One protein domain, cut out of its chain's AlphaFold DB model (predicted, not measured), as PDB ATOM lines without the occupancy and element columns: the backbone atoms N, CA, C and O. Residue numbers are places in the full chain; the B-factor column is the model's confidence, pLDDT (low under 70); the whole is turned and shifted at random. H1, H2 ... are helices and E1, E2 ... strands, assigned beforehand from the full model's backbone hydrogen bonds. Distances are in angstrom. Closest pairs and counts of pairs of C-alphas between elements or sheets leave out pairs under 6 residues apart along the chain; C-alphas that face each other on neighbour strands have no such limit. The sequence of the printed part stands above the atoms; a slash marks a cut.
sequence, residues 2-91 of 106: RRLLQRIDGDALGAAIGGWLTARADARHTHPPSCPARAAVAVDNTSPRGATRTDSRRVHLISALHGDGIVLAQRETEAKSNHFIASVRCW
ATOM      1  N   ARG A   2      22.452 -29.905  -6.297       73.06
ATOM      2  CA  ARG A   2      21.965 -29.956  -7.700       73.06
ATOM      3  C   ARG A   2      20.436 -30.027  -7.855       73.06
ATOM      4  O   ARG A   2      19.870 -29.240  -8.596       73.06
ATOM      5  N   ARG A   3      19.768 -30.924  -7.119       74.19
ATOM      6  CA  ARG A   3      18.301 -31.101  -7.190       74.19
ATOM      7  C   ARG A   3      17.503 -29.891  -6.695       74.19
ATOM      8  O   ARG A   3      16.346 -29.754  -7.053       74.19
ATOM      9  N   LEU A   4      18.097 -29.056  -5.844       77.38
ATOM     10  CA  LEU A   4      17.432 -27.883  -5.276       77.38
ATOM     11  C   LEU A   4      17.562 -26.692  -6.232       77.38
ATOM     12  O   LEU A   4      16.572 -26.033  -6.510       77.38
ATOM     13  N   LEU A   5      18.743 -26.516  -6.836       72.38
ATOM     14  CA  LEU A   5      18.979 -25.521  -7.886       72.38
ATOM     15  C   LEU A   5      18.155 -25.790  -9.156       72.38
ATOM     16  O   LEU A   5      17.707 -24.851  -9.793       72.38
ATOM     17  N   GLN A   6      17.884 -27.055  -9.487       80.31
ATOM     18  CA  GLN A   6      17.002 -27.423 -10.606       80.31
ATOM     19  C   GLN A   6      15.526 -27.049 -10.396       80.31
ATOM     20  O   GLN A   6      14.761 -27.087 -11.352       80.31
ATOM     21  N   ARG A   7      15.109 -26.750  -9.159       85.56
ATOM     22  CA  ARG A   7      13.729 -26.346  -8.836       85.56
ATOM     23  C   ARG A   7      13.560 -24.831  -8.786       85.56
ATOM     24  O   ARG A   7      12.437 -24.368  -8.627       85.56
ATOM     25  N   ILE A   8      14.661 -24.086  -8.852       86.75
ATOM     26  CA  ILE A   8      14.623 -22.630  -8.904       86.75
ATOM     27  C   ILE A   8      14.299 -22.240 -10.339       86.75
ATOM     28  O   ILE A   8      14.949 -22.709 -11.272       86.75
ATOM     29  N   ASP A   9      13.302 -21.379 -10.489       89.25
ATOM     30  CA  ASP A   9      13.057 -20.679 -11.739       89.25
ATOM     31  C   ASP A   9      14.257 -19.762 -12.022       89.25
ATOM     32  O   ASP A   9      14.499 -18.776 -11.317       89.25
ATOM     33  N   GLY A  10      15.065 -20.160 -13.004       86.88
ATOM     34  CA  GLY A  10      16.286 -19.451 -13.372       86.88
ATOM     35  C   GLY A  10      16.008 -18.059 -13.929       86.88
ATOM     36  O   GLY A  10      16.792 -17.146 -13.666       86.88
ATOM     37  N   ASP A  11      14.881 -17.880 -14.615       88.31
ATOM     38  CA  ASP A  11      14.501 -16.602 -15.210       88.31
ATOM     39  C   ASP A  11      14.032 -15.640 -14.118       88.31
ATOM     40  O   ASP A  11      14.484 -14.495 -14.064       88.31
ATOM     41  N   ALA A  12      13.218 -16.121 -13.174       91.12
ATOM     42  CA  ALA A  12      12.794 -15.328 -12.021       91.12
ATOM     43  C   ALA A  12      13.982 -14.912 -11.138       91.12
ATOM     44  O   ALA A  12      14.071 -13.761 -10.703       91.12
ATOM     45  N   LEU A  13      14.929 -15.827 -10.897       90.75
ATOM     46  CA  LEU A  13      16.153 -15.510 -10.163       90.75
ATOM     47  C   LEU A  13      17.019 -14.496 -10.927       90.75
ATOM     48  O   LEU A  13      17.521 -13.546 -10.325       90.75
ATOM     49  N   GLY A  14      17.179 -14.680 -12.238       87.06
ATOM     50  CA  GLY A  14      17.922 -13.763 -13.101       87.06
ATOM     51  C   GLY A  14      17.328 -12.357 -13.088       87.06
ATOM     52  O   GLY A  14      18.056 -11.387 -12.879       87.06
ATOM     53  N   ALA A  15      16.005 -12.245 -13.207       88.62
ATOM     54  CA  ALA A  15      15.288 -10.978 -13.132       88.62
ATOM     55  C   ALA A  15      15.457 -10.296 -11.764       88.62
ATOM     56  O   ALA A  15      15.715  -9.094 -11.706       88.62
ATOM     57  N   ALA A  16      15.378 -11.053 -10.664       93.94
ATOM     58  CA  ALA A  16      15.564 -10.515  -9.317       93.94
ATOM     59  C   ALA A  16      16.986  -9.969  -9.098       93.94
ATOM     60  O   ALA A  16      17.159  -8.865  -8.577       93.94
ATOM     61  N   ILE A  17      18.007 -10.715  -9.530       89.81
ATOM     62  CA  ILE A  17      19.407 -10.278  -9.449       89.81
ATOM     63  C   ILE A  17      19.637  -9.057 -10.346       89.81
ATOM     64  O   ILE A  17      20.248  -8.084  -9.902       89.81
ATOM     65  N   GLY A  18      19.130  -9.083 -11.581       86.00
ATOM     66  CA  GLY A  18      19.239  -7.978 -12.532       86.00
ATOM     67  C   GLY A  18      18.613  -6.693 -11.995       86.00
ATOM     68  O   GLY A  18      19.277  -5.662 -11.949       86.00
ATOM     69  N   GLY A  19      17.380  -6.768 -11.487       89.19
ATOM     70  CA  GLY A  19      16.694  -5.626 -10.879       89.19
ATOM     71  C   GLY A  19      17.445  -5.052  -9.675       89.19
ATOM     72  O   GLY A  19      17.585  -3.834  -9.555       89.19
ATOM     73  N   TRP A  20      18.001  -5.913  -8.815       90.50
ATOM     74  CA  TRP A  20      18.828  -5.475  -7.688       90.50
ATOM     75  C   TRP A  20      20.115  -4.761  -8.139       90.50
ATOM     76  O   TRP A  20      20.491  -3.737  -7.559       90.50
ATOM     77  N   LEU A  21      20.784  -5.264  -9.182       85.12
ATOM     78  CA  LEU A  21      21.982  -4.635  -9.748       85.12
ATOM     79  C   LEU A  21      21.671  -3.270 -10.374       85.12
ATOM     80  O   LEU A  21      22.416  -2.322 -10.120       85.12
ATOM     81  N   THR A  22      20.572  -3.150 -11.123       83.19
ATOM     82  CA  THR A  22      20.120  -1.884 -11.724       83.19
ATOM     83  C   THR A  22      19.835  -0.838 -10.653       83.19
ATOM     84  O   THR A  22      20.424   0.238 -10.681       83.19
ATOM     85  N   ALA A  23      19.055  -1.188  -9.624       85.06
ATOM     86  CA  ALA A  23      18.760  -0.275  -8.519       85.06
ATOM     87  C   ALA A  23      20.035   0.226  -7.814       85.06
ATOM     88  O   ALA A  23      20.124   1.377  -7.382       85.06
ATOM     89  N   ARG A  24      21.060  -0.629  -7.708       81.88
ATOM     90  CA  ARG A  24      22.354  -0.266  -7.119       81.88
ATOM     91  C   ARG A  24      23.205   0.612  -8.040       81.88
ATOM     92  O   ARG A  24      23.997   1.406  -7.530       81.88
ATOM     93  N   ALA A  25      23.085   0.457  -9.356       75.19
ATOM     94  CA  ALA A  25      23.722   1.341 -10.325       75.19
ATOM     95  C   ALA A  25      23.102   2.742 -10.241       75.19
ATOM     96  O   ALA A  25      23.833   3.700 -10.002       75.19
ATOM     97  N   ASP A  26      21.774   2.844 -10.274       73.12
ATOM     98  CA  ASP A  26      21.049   4.119 -10.197       73.12
ATOM     99  C   ASP A  26      21.336   4.871  -8.890       73.12
ATOM    100  O   ASP A  26      21.602   6.074  -8.892       73.12
ATOM    101  N   ALA A  27      21.397   4.155  -7.761       71.31
ATOM    102  CA  ALA A  27      21.735   4.744  -6.469       71.31
ATOM    103  C   ALA A  27      23.127   5.407  -6.447       71.31
ATOM    104  O   ALA A  27      23.334   6.358  -5.698       71.31
ATOM    105  N   ARG A  28      24.087   4.956  -7.269       62.91
ATOM    106  CA  ARG A  28      25.429   5.564  -7.369       62.91
ATOM    107  C   ARG A  28      25.449   6.863  -8.177       62.91
ATOM    108  O   ARG A  28      26.424   7.600  -8.082       62.91
ATOM    109  N   HIS A  29      24.396   7.148  -8.939       61.06
ATOM    110  CA  HIS A  29      24.264   8.349  -9.767       61.06
ATOM    111  C   HIS A  29      23.601   9.514  -9.001       61.06
ATOM    112  O   HIS A  29      23.366  10.574  -9.571       61.06
ATOM    113  N   THR A  30      23.316   9.343  -7.703       56.44
ATOM    114  CA  THR A  30      22.702  10.368  -6.835       56.44
ATOM    115  C   THR A  30      23.644  11.511  -6.437       56.44
ATOM    116  O   THR A  30      23.179  12.531  -5.932       56.44
ATOM    117  N   HIS A  31      24.949  11.393  -6.703       54.50
ATOM    118  CA  HIS A  31      25.893  12.510  -6.621       54.50
ATOM    119  C   HIS A  31      26.195  13.049  -8.027       54.50
ATOM    120  O   HIS A  31      26.451  12.238  -8.921       54.50
ATOM    121  N   PRO A  32      26.210  14.384  -8.239       53.00
ATOM    122  CA  PRO A  32      26.611  14.961  -9.518       53.00
ATOM    123  C   PRO A  32      28.019  14.455  -9.844       53.00
ATOM    124  O   PRO A  32      28.938  14.647  -9.039       53.00
ATOM    125  N   PRO A  33      28.200  13.735 -10.957       54.53
ATOM    126  CA  PRO A  33      29.434  13.015 -11.156       54.53
ATOM    127  C   PRO A  33      30.505  14.004 -11.632       54.53
ATOM    128  O   PRO A  33      30.309  14.752 -12.585       54.53
ATOM    129  N   SER A  34      31.665  13.999 -10.975       57.75
ATOM    130  CA  SER A  34      32.871  14.705 -11.435       57.75
ATOM    131  C   SER A  34      33.497  14.062 -12.685       57.75
ATOM    132  O   SER A  34      34.502  14.546 -13.199       57.75
ATOM    133  N   CYS A  35      32.904  12.972 -13.183       53.06
ATOM    134  CA  CYS A  35      33.301  12.213 -14.365       53.06
ATOM    135  C   CYS A  35      32.057  11.818 -15.188       53.06
ATOM    136  O   CYS A  35      30.949  11.834 -14.658       53.06
ATOM    137  N   PRO A  36      32.201  11.394 -16.456       58.41
ATOM    138  CA  PRO A  36      31.094  10.819 -17.216       58.41
ATOM    139  C   PRO A  36      30.457   9.642 -16.466       58.41
ATOM    140  O   PRO A  36      31.156   8.854 -15.817       58.41
ATOM    141  N   ALA A  37      29.130   9.517 -16.554       60.62
ATOM    142  CA  ALA A  37      28.398   8.402 -15.964       60.62
ATOM    143  C   ALA A  37      28.973   7.067 -16.473       60.62
ATOM    144  O   ALA A  37      29.096   6.851 -17.678       60.62
ATOM    145  N   ARG A  38      29.360   6.172 -15.556       65.94
ATOM    146  CA  ARG A  38      29.893   4.853 -15.922       65.94
ATOM    147  C   ARG A  38      28.740   3.973 -16.394       65.94
ATOM    148  O   ARG A  38      27.819   3.723 -15.624       65.94
ATOM    149  N   ALA A  39      28.806   3.484 -17.628       71.00
ATOM    150  CA  ALA A  39      27.816   2.549 -18.144       71.00
ATOM    151  C   ALA A  39      28.083   1.125 -17.624       71.00
ATOM    152  O   ALA A  39      29.228   0.669 -17.580       71.00
ATOM    153  N   ALA A  40      27.025   0.424 -17.211       74.88
ATOM    154  CA  ALA A  40      27.116  -0.981 -16.834       74.88
ATOM    155  C   ALA A  40      27.213  -1.857 -18.093       74.88
ATOM    156  O   ALA A  40      26.473  -1.664 -19.054       74.88
ATOM    157  N   VAL A  41      28.125  -2.828 -18.072       79.94
ATOM    158  CA  VAL A  41      28.362  -3.787 -19.158       79.94
ATOM    159  C   VAL A  41      28.242  -5.189 -18.576       79.94
ATOM    160  O   VAL A  41      28.815  -5.471 -17.519       79.94
ATOM    161  N   ALA A  42      27.521  -6.072 -19.259       83.75
ATOM    162  CA  ALA A  42      27.525  -7.492 -18.935       83.75
ATOM    163  C   ALA A  42      28.807  -8.124 -19.485       83.75
ATOM    164  O   ALA A  42      29.194  -7.870 -20.622       83.75
ATOM    165  N   VAL A  43      29.484  -8.943 -18.685       84.00
ATOM    166  CA  VAL A  43      30.686  -9.660 -19.122       84.00
ATOM    167  C   VAL A  43      30.393 -11.147 -19.068       84.00
ATOM    168  O   VAL A  43      30.042 -11.660 -18.006       84.00
ATOM    169  N   ASP A  44      30.550 -11.829 -20.198       83.19
ATOM    170  CA  ASP A  44      30.387 -13.277 -20.296       83.19
ATOM    171  C   ASP A  44      31.698 -13.956 -20.694       83.19
ATOM    172  O   ASP A  44      32.505 -13.403 -21.445       83.19
ATOM    173  N   ASN A  45      31.895 -15.178 -20.197       85.00
ATOM    174  CA  ASN A  45      32.938 -16.071 -20.673       85.00
ATOM    175  C   ASN A  45      32.317 -17.161 -21.548       85.00
ATOM    176  O   ASN A  45      31.584 -18.031 -21.075       85.00
ATOM    177  N   THR A  46      32.695 -17.206 -22.818       84.75
ATOM    178  CA  THR A  46      32.216 -18.240 -23.734       84.75
ATOM    179  C   THR A  46      33.352 -19.126 -24.226       84.75
ATOM    180  O   THR A  46      34.534 -18.787 -24.201       84.75
ATOM    181  N   SER A  47      33.022 -20.357 -24.594       84.88
ATOM    182  CA  SER A  47      33.961 -21.305 -25.200       84.88
ATOM    183  C   SER A  47      33.225 -22.003 -26.332       84.88
ATOM    184  O   SER A  47      32.618 -23.057 -26.097       84.88
ATOM    185  N   PRO A  48      33.195 -21.386 -27.527       81.75
ATOM    186  CA  PRO A  48      32.392 -21.872 -28.633       81.75
ATOM    187  C   PRO A  48      32.754 -23.316 -28.972       81.75
ATOM    188  O   PRO A  48      33.925 -23.703 -29.038       81.75
ATOM    189  N   ARG A  49      31.735 -24.149 -29.168       83.94
ATOM    190  CA  ARG A  49      31.946 -25.556 -29.508       83.94
ATOM    191  C   ARG A  49      32.560 -25.646 -30.906       83.94
ATOM    192  O   ARG A  49      32.009 -25.090 -31.844       83.94
ATOM    193  N   GLY A  50      33.680 -26.355 -31.032       83.81
ATOM    194  CA  GLY A  50      34.391 -26.523 -32.305       83.81
ATOM    195  C   GLY A  50      35.385 -25.406 -32.640       83.81
ATOM    196  O   GLY A  50      36.160 -25.571 -33.574       83.81
ATOM    197  N   ALA A  51      35.432 -24.318 -31.862       83.31
ATOM    198  CA  ALA A  51      36.492 -23.324 -31.985       83.31
ATOM    199  C   ALA A  51      37.749 -23.823 -31.258       83.31
ATOM    200  O   ALA A  51      37.820 -23.828 -30.023       83.31
ATOM    201  N   THR A  52      38.731 -24.270 -32.035       87.62
ATOM    202  CA  THR A  52      40.034 -24.711 -31.537       87.62
ATOM    203  C   THR A  52      41.155 -23.969 -32.242       87.62
ATOM    204  O   THR A  52      41.102 -23.755 -33.452       87.62
ATOM    205  N   ARG A  53      42.189 -23.611 -31.487       82.25
ATOM    206  CA  ARG A  53      43.437 -23.074 -32.021       82.25
ATOM    207  C   ARG A  53      44.219 -24.182 -32.744       82.25
ATOM    208  O   ARG A  53      43.929 -25.367 -32.588       82.25
ATOM    209  N   THR A  54      45.228 -23.804 -33.527       84.75
ATOM    210  CA  THR A  54      46.118 -24.722 -34.263       84.75
ATOM    211  C   THR A  54      46.786 -25.781 -33.373       84.75
ATOM    212  O   THR A  54      47.113 -26.861 -33.846       84.75
ATOM    213  N   ASP A  55      46.948 -25.509 -32.074       85.00
ATOM    214  CA  ASP A  55      47.467 -26.447 -31.065       85.00
ATOM    215  C   ASP A  55      46.378 -27.356 -30.451       85.00
ATOM    216  O   ASP A  55      46.607 -28.008 -29.434       85.00
ATOM    217  N   SER A  56      45.185 -27.405 -31.054       83.62
ATOM    218  CA  SER A  56      43.999 -28.139 -30.583       83.62
ATOM    219  C   SER A  56      43.436 -27.681 -29.229       83.62
ATOM    220  O   SER A  56      42.546 -28.335 -28.676       83.62
ATOM    221  N   ARG A  57      43.888 -26.546 -28.677       84.38
ATOM    222  CA  ARG A  57      43.272 -25.968 -27.474       84.38
ATOM    223  C   ARG A  57      41.952 -25.292 -27.816       84.38
ATOM    224  O   ARG A  57      41.806 -24.681 -28.873       84.38
ATOM    225  N   ARG A  58      40.979 -25.392 -26.906       84.19
ATOM    226  CA  ARG A  58      39.705 -24.674 -27.045       84.19
ATOM    227  C   ARG A  58      39.934 -23.174 -26.929       84.19
ATOM    228  O   ARG A  58      40.630 -22.727 -26.024       84.19
ATOM    229  N   VAL A  59      39.287 -22.425 -27.812       85.44
ATOM    230  CA  VAL A  59      39.243 -20.967 -27.731       85.44
ATOM    231  C   VAL A  59      38.347 -20.578 -26.555       85.44
ATOM    232  O   VAL A  59      37.194 -21.013 -26.461       85.44
ATOM    233  N   HIS A  60      38.877 -19.759 -25.651       84.69
ATOM    234  CA  HIS A  60      38.126 -19.161 -24.554       84.69
ATOM    235  C   HIS A  60      37.973 -17.673 -24.824       84.69
ATOM    236  O   HIS A  60      38.966 -16.970 -24.966       84.69
ATOM    237  N   LEU A  61      36.745 -17.181 -24.897       85.81
ATOM    238  CA  LEU A  61      36.456 -15.785 -25.176       85.81
ATOM    239  C   LEU A  61      35.870 -15.128 -23.934       85.81
ATOM    240  O   LEU A  61      35.093 -15.742 -23.204       85.81
ATOM    241  N   ILE A  62      36.214 -13.867 -23.739       86.12
ATOM    242  CA  ILE A  62      35.455 -12.954 -22.900       86.12
ATOM    243  C   ILE A  62      34.732 -11.998 -23.844       86.12
ATOM    244  O   ILE A  62      35.334 -11.512 -24.806       86.12
ATOM    245  N   SER A  63      33.466 -11.723 -23.564       86.06
ATOM    246  CA  SER A  63      32.643 -10.794 -24.334       86.06
ATOM    247  C   SER A  63      32.052  -9.755 -23.396       86.06
ATOM    248  O   SER A  63      31.535 -10.084 -22.332       86.06
ATOM    249  N   ALA A  64      32.153  -8.496 -23.795       87.12
ATOM    250  CA  ALA A  64      31.488  -7.369 -23.171       87.12
ATOM    251  C   ALA A  64      30.200  -7.099 -23.946       87.12
ATOM    252  O   ALA A  64      30.256  -6.897 -25.160       87.12
ATOM    253  N   LEU A  65      29.057  -7.110 -23.270       85.88
ATOM    254  CA  LEU A  65      27.741  -6.939 -23.868       85.88
ATOM    255  C   LEU A  65      27.000  -5.752 -23.258       85.88
ATOM    256  O   LEU A  65      27.077  -5.485 -22.055       85.88
ATOM    257  N   HIS A  66      26.242  -5.068 -24.103       83.94
ATOM    258  CA  HIS A  66      25.216  -4.137 -23.672       83.94
ATOM    259  C   HIS A  66      24.006  -4.900 -23.099       83.94
ATOM    260  O   HIS A  66      23.852  -6.103 -23.320       83.94
ATOM    261  N   GLY A  67      23.150  -4.218 -22.329       77.44
ATOM    262  CA  GLY A  67      22.013  -4.835 -21.632       77.44
ATOM    263  C   GLY A  67      20.953  -5.463 -22.550       77.44
ATOM    264  O   GLY A  67      20.149  -6.262 -22.086       77.44
ATOM    265  N   ASP A  68      20.977  -5.142 -23.843       81.56
ATOM    266  CA  ASP A  68      20.146  -5.731 -24.902       81.56
ATOM    267  C   ASP A  68      20.774  -6.975 -25.565       81.56
ATOM    268  O   ASP A  68      20.184  -7.558 -26.474       81.56
ATOM    269  N   GLY A  69      21.960  -7.400 -25.118       79.81
ATOM    270  CA  GLY A  69      22.679  -8.554 -25.655       79.81
ATOM    271  C   GLY A  69      23.593  -8.244 -26.843       79.81
ATOM    272  O   GLY A  69      24.170  -9.170 -27.417       79.81
ATOM    273  N   ILE A  70      23.777  -6.974 -27.216       86.25
ATOM    274  CA  ILE A  70      24.734  -6.588 -28.260       86.25
ATOM    275  C   ILE A  70      26.163  -6.723 -27.730       86.25
ATOM    276  O   ILE A  70      26.513  -6.132 -26.710       86.25
ATOM    277  N   VAL A  71      27.019  -7.456 -28.446       85.81
ATOM    278  CA  VAL A  71      28.449  -7.558 -28.121       85.81
ATOM    279  C   VAL A  71      29.151  -6.250 -28.491       85.81
ATOM    280  O   VAL A  71      29.258  -5.901 -29.663       85.81
ATOM    281  N   LEU A  72      29.646  -5.539 -27.480       85.44
ATOM    282  CA  LEU A  72      30.406  -4.296 -27.619       85.44
ATOM    283  C   LEU A  72      31.871  -4.563 -27.958       85.44
ATOM    284  O   LEU A  72      32.475  -3.825 -28.731       85.44
ATOM    285  N   ALA A  73      32.448  -5.607 -27.363       84.25
ATOM    286  CA  ALA A  73      33.819  -6.021 -27.614       84.25
ATOM    287  C   ALA A  73      34.023  -7.488 -27.204       84.25
ATOM    288  O   ALA A  73      33.297  -8.014 -26.357       84.25
ATOM    289  N   GLN A  74      35.013  -8.161 -27.791       86.00
ATOM    290  CA  GLN A  74      35.300  -9.571 -27.520       86.00
ATOM    291  C   GLN A  74      36.799  -9.856 -27.624       86.00
ATOM    292  O   GLN A  74      37.470  -9.331 -28.514       86.00
ATOM    293  N   ARG A  75      37.327 -10.709 -26.741       84.50
ATOM    294  CA  ARG A  75      38.749 -11.071 -26.723       84.50
ATOM    295  C   ARG A  75      38.967 -12.534 -26.368       84.50
ATOM    296  O   ARG A  75      38.341 -13.053 -25.448       84.50
ATOM    297  N   GLU A  76      39.909 -13.171 -27.056       85.25
ATOM    298  CA  GLU A  76      40.414 -14.490 -26.679       85.25
ATOM    299  C   GLU A  76      41.297 -14.431 -25.425       85.25
ATOM    300  O   GLU A  76      42.045 -13.483 -25.182       85.25
ATOM    301  N   THR A  77      41.197 -15.475 -24.617       79.88
ATOM    302  CA  THR A  77      41.935 -15.691 -23.381       79.88
ATOM    303  C   THR A  77      42.569 -17.071 -23.409       79.88
ATOM    304  O   THR A  77      42.006 -18.025 -23.940       79.88
ATOM    305  N   GLU A  78      43.760 -17.181 -22.828       72.81
ATOM    306  CA  GLU A  78      44.552 -18.412 -22.900       72.81
ATOM    307  C   GLU A  78      43.982 -19.554 -22.047       72.81
ATOM    308  O   GLU A  78      44.277 -20.721 -22.300       72.81
ATOM    309  N   ALA A  79      43.159 -19.239 -21.042       70.44
ATOM    310  CA  ALA A  79      42.602 -20.221 -20.123       70.44
ATOM    311  C   ALA A  79      41.180 -19.863 -19.696       70.44
ATOM    312  O   ALA A  79      40.847 -18.699 -19.464       70.44
ATOM    313  N   LYS A  80      40.353 -20.897 -19.508       68.69
ATOM    314  CA  LYS A  80      39.039 -20.750 -18.886       68.69
ATOM    315  C   LYS A  80      39.196 -20.272 -17.442       68.69
ATOM    316  O   LYS A  80      39.635 -21.037 -16.587       68.69
ATOM    317  N   SER A  81      38.776 -19.039 -17.173       64.88
ATOM    318  CA  SER A  81      38.647 -18.500 -15.819       64.88
ATOM    319  C   SER A  81      37.176 -18.310 -15.463       64.88
ATOM    320  O   SER A  81      36.431 -17.718 -16.237       64.88
ATOM    321  N   ASN A  82      36.768 -18.781 -14.282       59.56
ATOM    322  CA  ASN A  82      35.434 -18.521 -13.719       59.56
ATOM    323  C   ASN A  82      35.342 -17.160 -13.008       59.56
ATOM    324  O   ASN A  82      34.268 -16.767 -12.560       59.56
ATOM    325  N   HIS A  83      36.469 -16.465 -12.853       54.56
ATOM    326  CA  HIS A  83      36.539 -15.185 -12.165       54.56
ATOM    327  C   HIS A  83      37.349 -14.209 -13.008       54.56
ATOM    328  O   HIS A  83      38.515 -14.450 -13.323       54.56
ATOM    329  N   PHE A  84      36.732 -13.089 -13.358       59.88
ATOM    330  CA  PHE A  84      37.428 -11.978 -13.979       59.88
ATOM    331  C   PHE A  84      37.517 -10.836 -12.976       59.88
ATOM    332  O   PHE A  84      36.501 -10.312 -12.522       59.88
ATOM    333  N   ILE A  85      38.740 -10.447 -12.622       56.53
ATOM    334  CA  ILE A  85      38.957  -9.198 -11.899       56.53
ATOM    335  C   ILE A  85      38.997  -8.100 -12.952       56.53
ATOM    336  O   ILE A  85      39.968  -7.974 -13.697       56.53
ATOM    337  N   ALA A  86      37.930  -7.306 -13.004       54.41
ATOM    338  CA  ALA A  86      37.849  -6.098 -13.811       54.41
ATOM    339  C   ALA A  86      38.802  -5.021 -13.256       54.41
ATOM    340  O   ALA A  86      38.380  -4.024 -12.682       54.41
ATOM    341  N   SER A  87      40.110  -5.239 -13.388       48.28
ATOM    342  CA  SER A  87      41.107  -4.193 -13.168       48.28
ATOM    343  C   SER A  87      41.146  -3.291 -14.399       48.28
ATOM    344  O   SER A  87      41.088  -3.800 -15.515       48.28
ATOM    345  N   VAL A  88      41.290  -1.973 -14.225       51.03
ATOM    346  CA  VAL A  88      41.341  -0.976 -15.324       51.03
ATOM    347  C   VAL A  88      42.315  -1.394 -16.441       51.03
ATOM    348  O   VAL A  88      42.040  -1.234 -17.627       51.03
ATOM    349  N   ARG A  89      43.417  -2.054 -16.071       49.12
ATOM    350  CA  ARG A  89      44.438  -2.556 -16.997       49.12
ATOM    351  C   ARG A  89      43.929  -3.626 -17.967       49.12
ATOM    352  O   ARG A  89      44.391  -3.686 -19.101       49.12
ATOM    353  N   CYS A  90      42.983  -4.460 -17.536       51.06
ATOM    354  CA  CYS A  90      42.404  -5.511 -18.370       51.06
ATOM    355  C   CYS A  90      41.453  -4.959 -19.439       51.06
ATOM    356  O   CYS A  90      41.218  -5.658 -20.420       51.06
ATOM    357  N   TRP A  91      40.947  -3.732 -19.268       59.84
ATOM    358  CA  TRP A  91      40.009  -3.076 -20.185       59.84
ATOM    359  C   TRP A  91      40.714  -2.157 -21.197       59.84
ATOM    360  O   TRP A  91      40.216  -2.015 -22.310       59.84
TER     361      TRP A  91
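This is residues 2 to 91 of the 106 residues of an uncharacterized protein of Streptomyces sp. A0592 (UniProt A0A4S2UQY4). A long helix, H2, is set away from a small three-stranded sheet, E1 - E2 - E3, and residues 2 to 20 and 30 to 36 stick out. The 90 printed residues run H1 H2 E1 E2 E3 H3, a mixed class; the antiparallel sheet is a meander, each strand the neighbour of the one before. The whole is loose and flat, radius of gyration of the C-alphas 17.0 A, spanning 51 by 40 by 22 A.

H1, residues 2 to 5, and H2, residues 10 to 28, are apart, and neither is on the sheet. E1, residues 42 to 46, and E2, residues 60 to 65, form a hairpin: N 44 and O 63, 2.9 A. E2 and E3, residues 71 to 77, form another: N 62 and O 75, 2.8 A. H3, residues 88 to 91, is not on the sheet. H2 has 14 of 15 O i to N i+4 pairs within hydrogen-bond range; H1 and H3 are too short for one.

H2 spans 27.3 A from C-alpha 10 at (16.286, -19.451, -13.372); E3 spans 16.4 A to C-alpha 77 at (41.935, -15.691, -23.381).

The printed part has no cut. The links H2 to E1 and E1 to E2 are long. Residues 28 to 38 and 80 to 91 have pLDDT under 70.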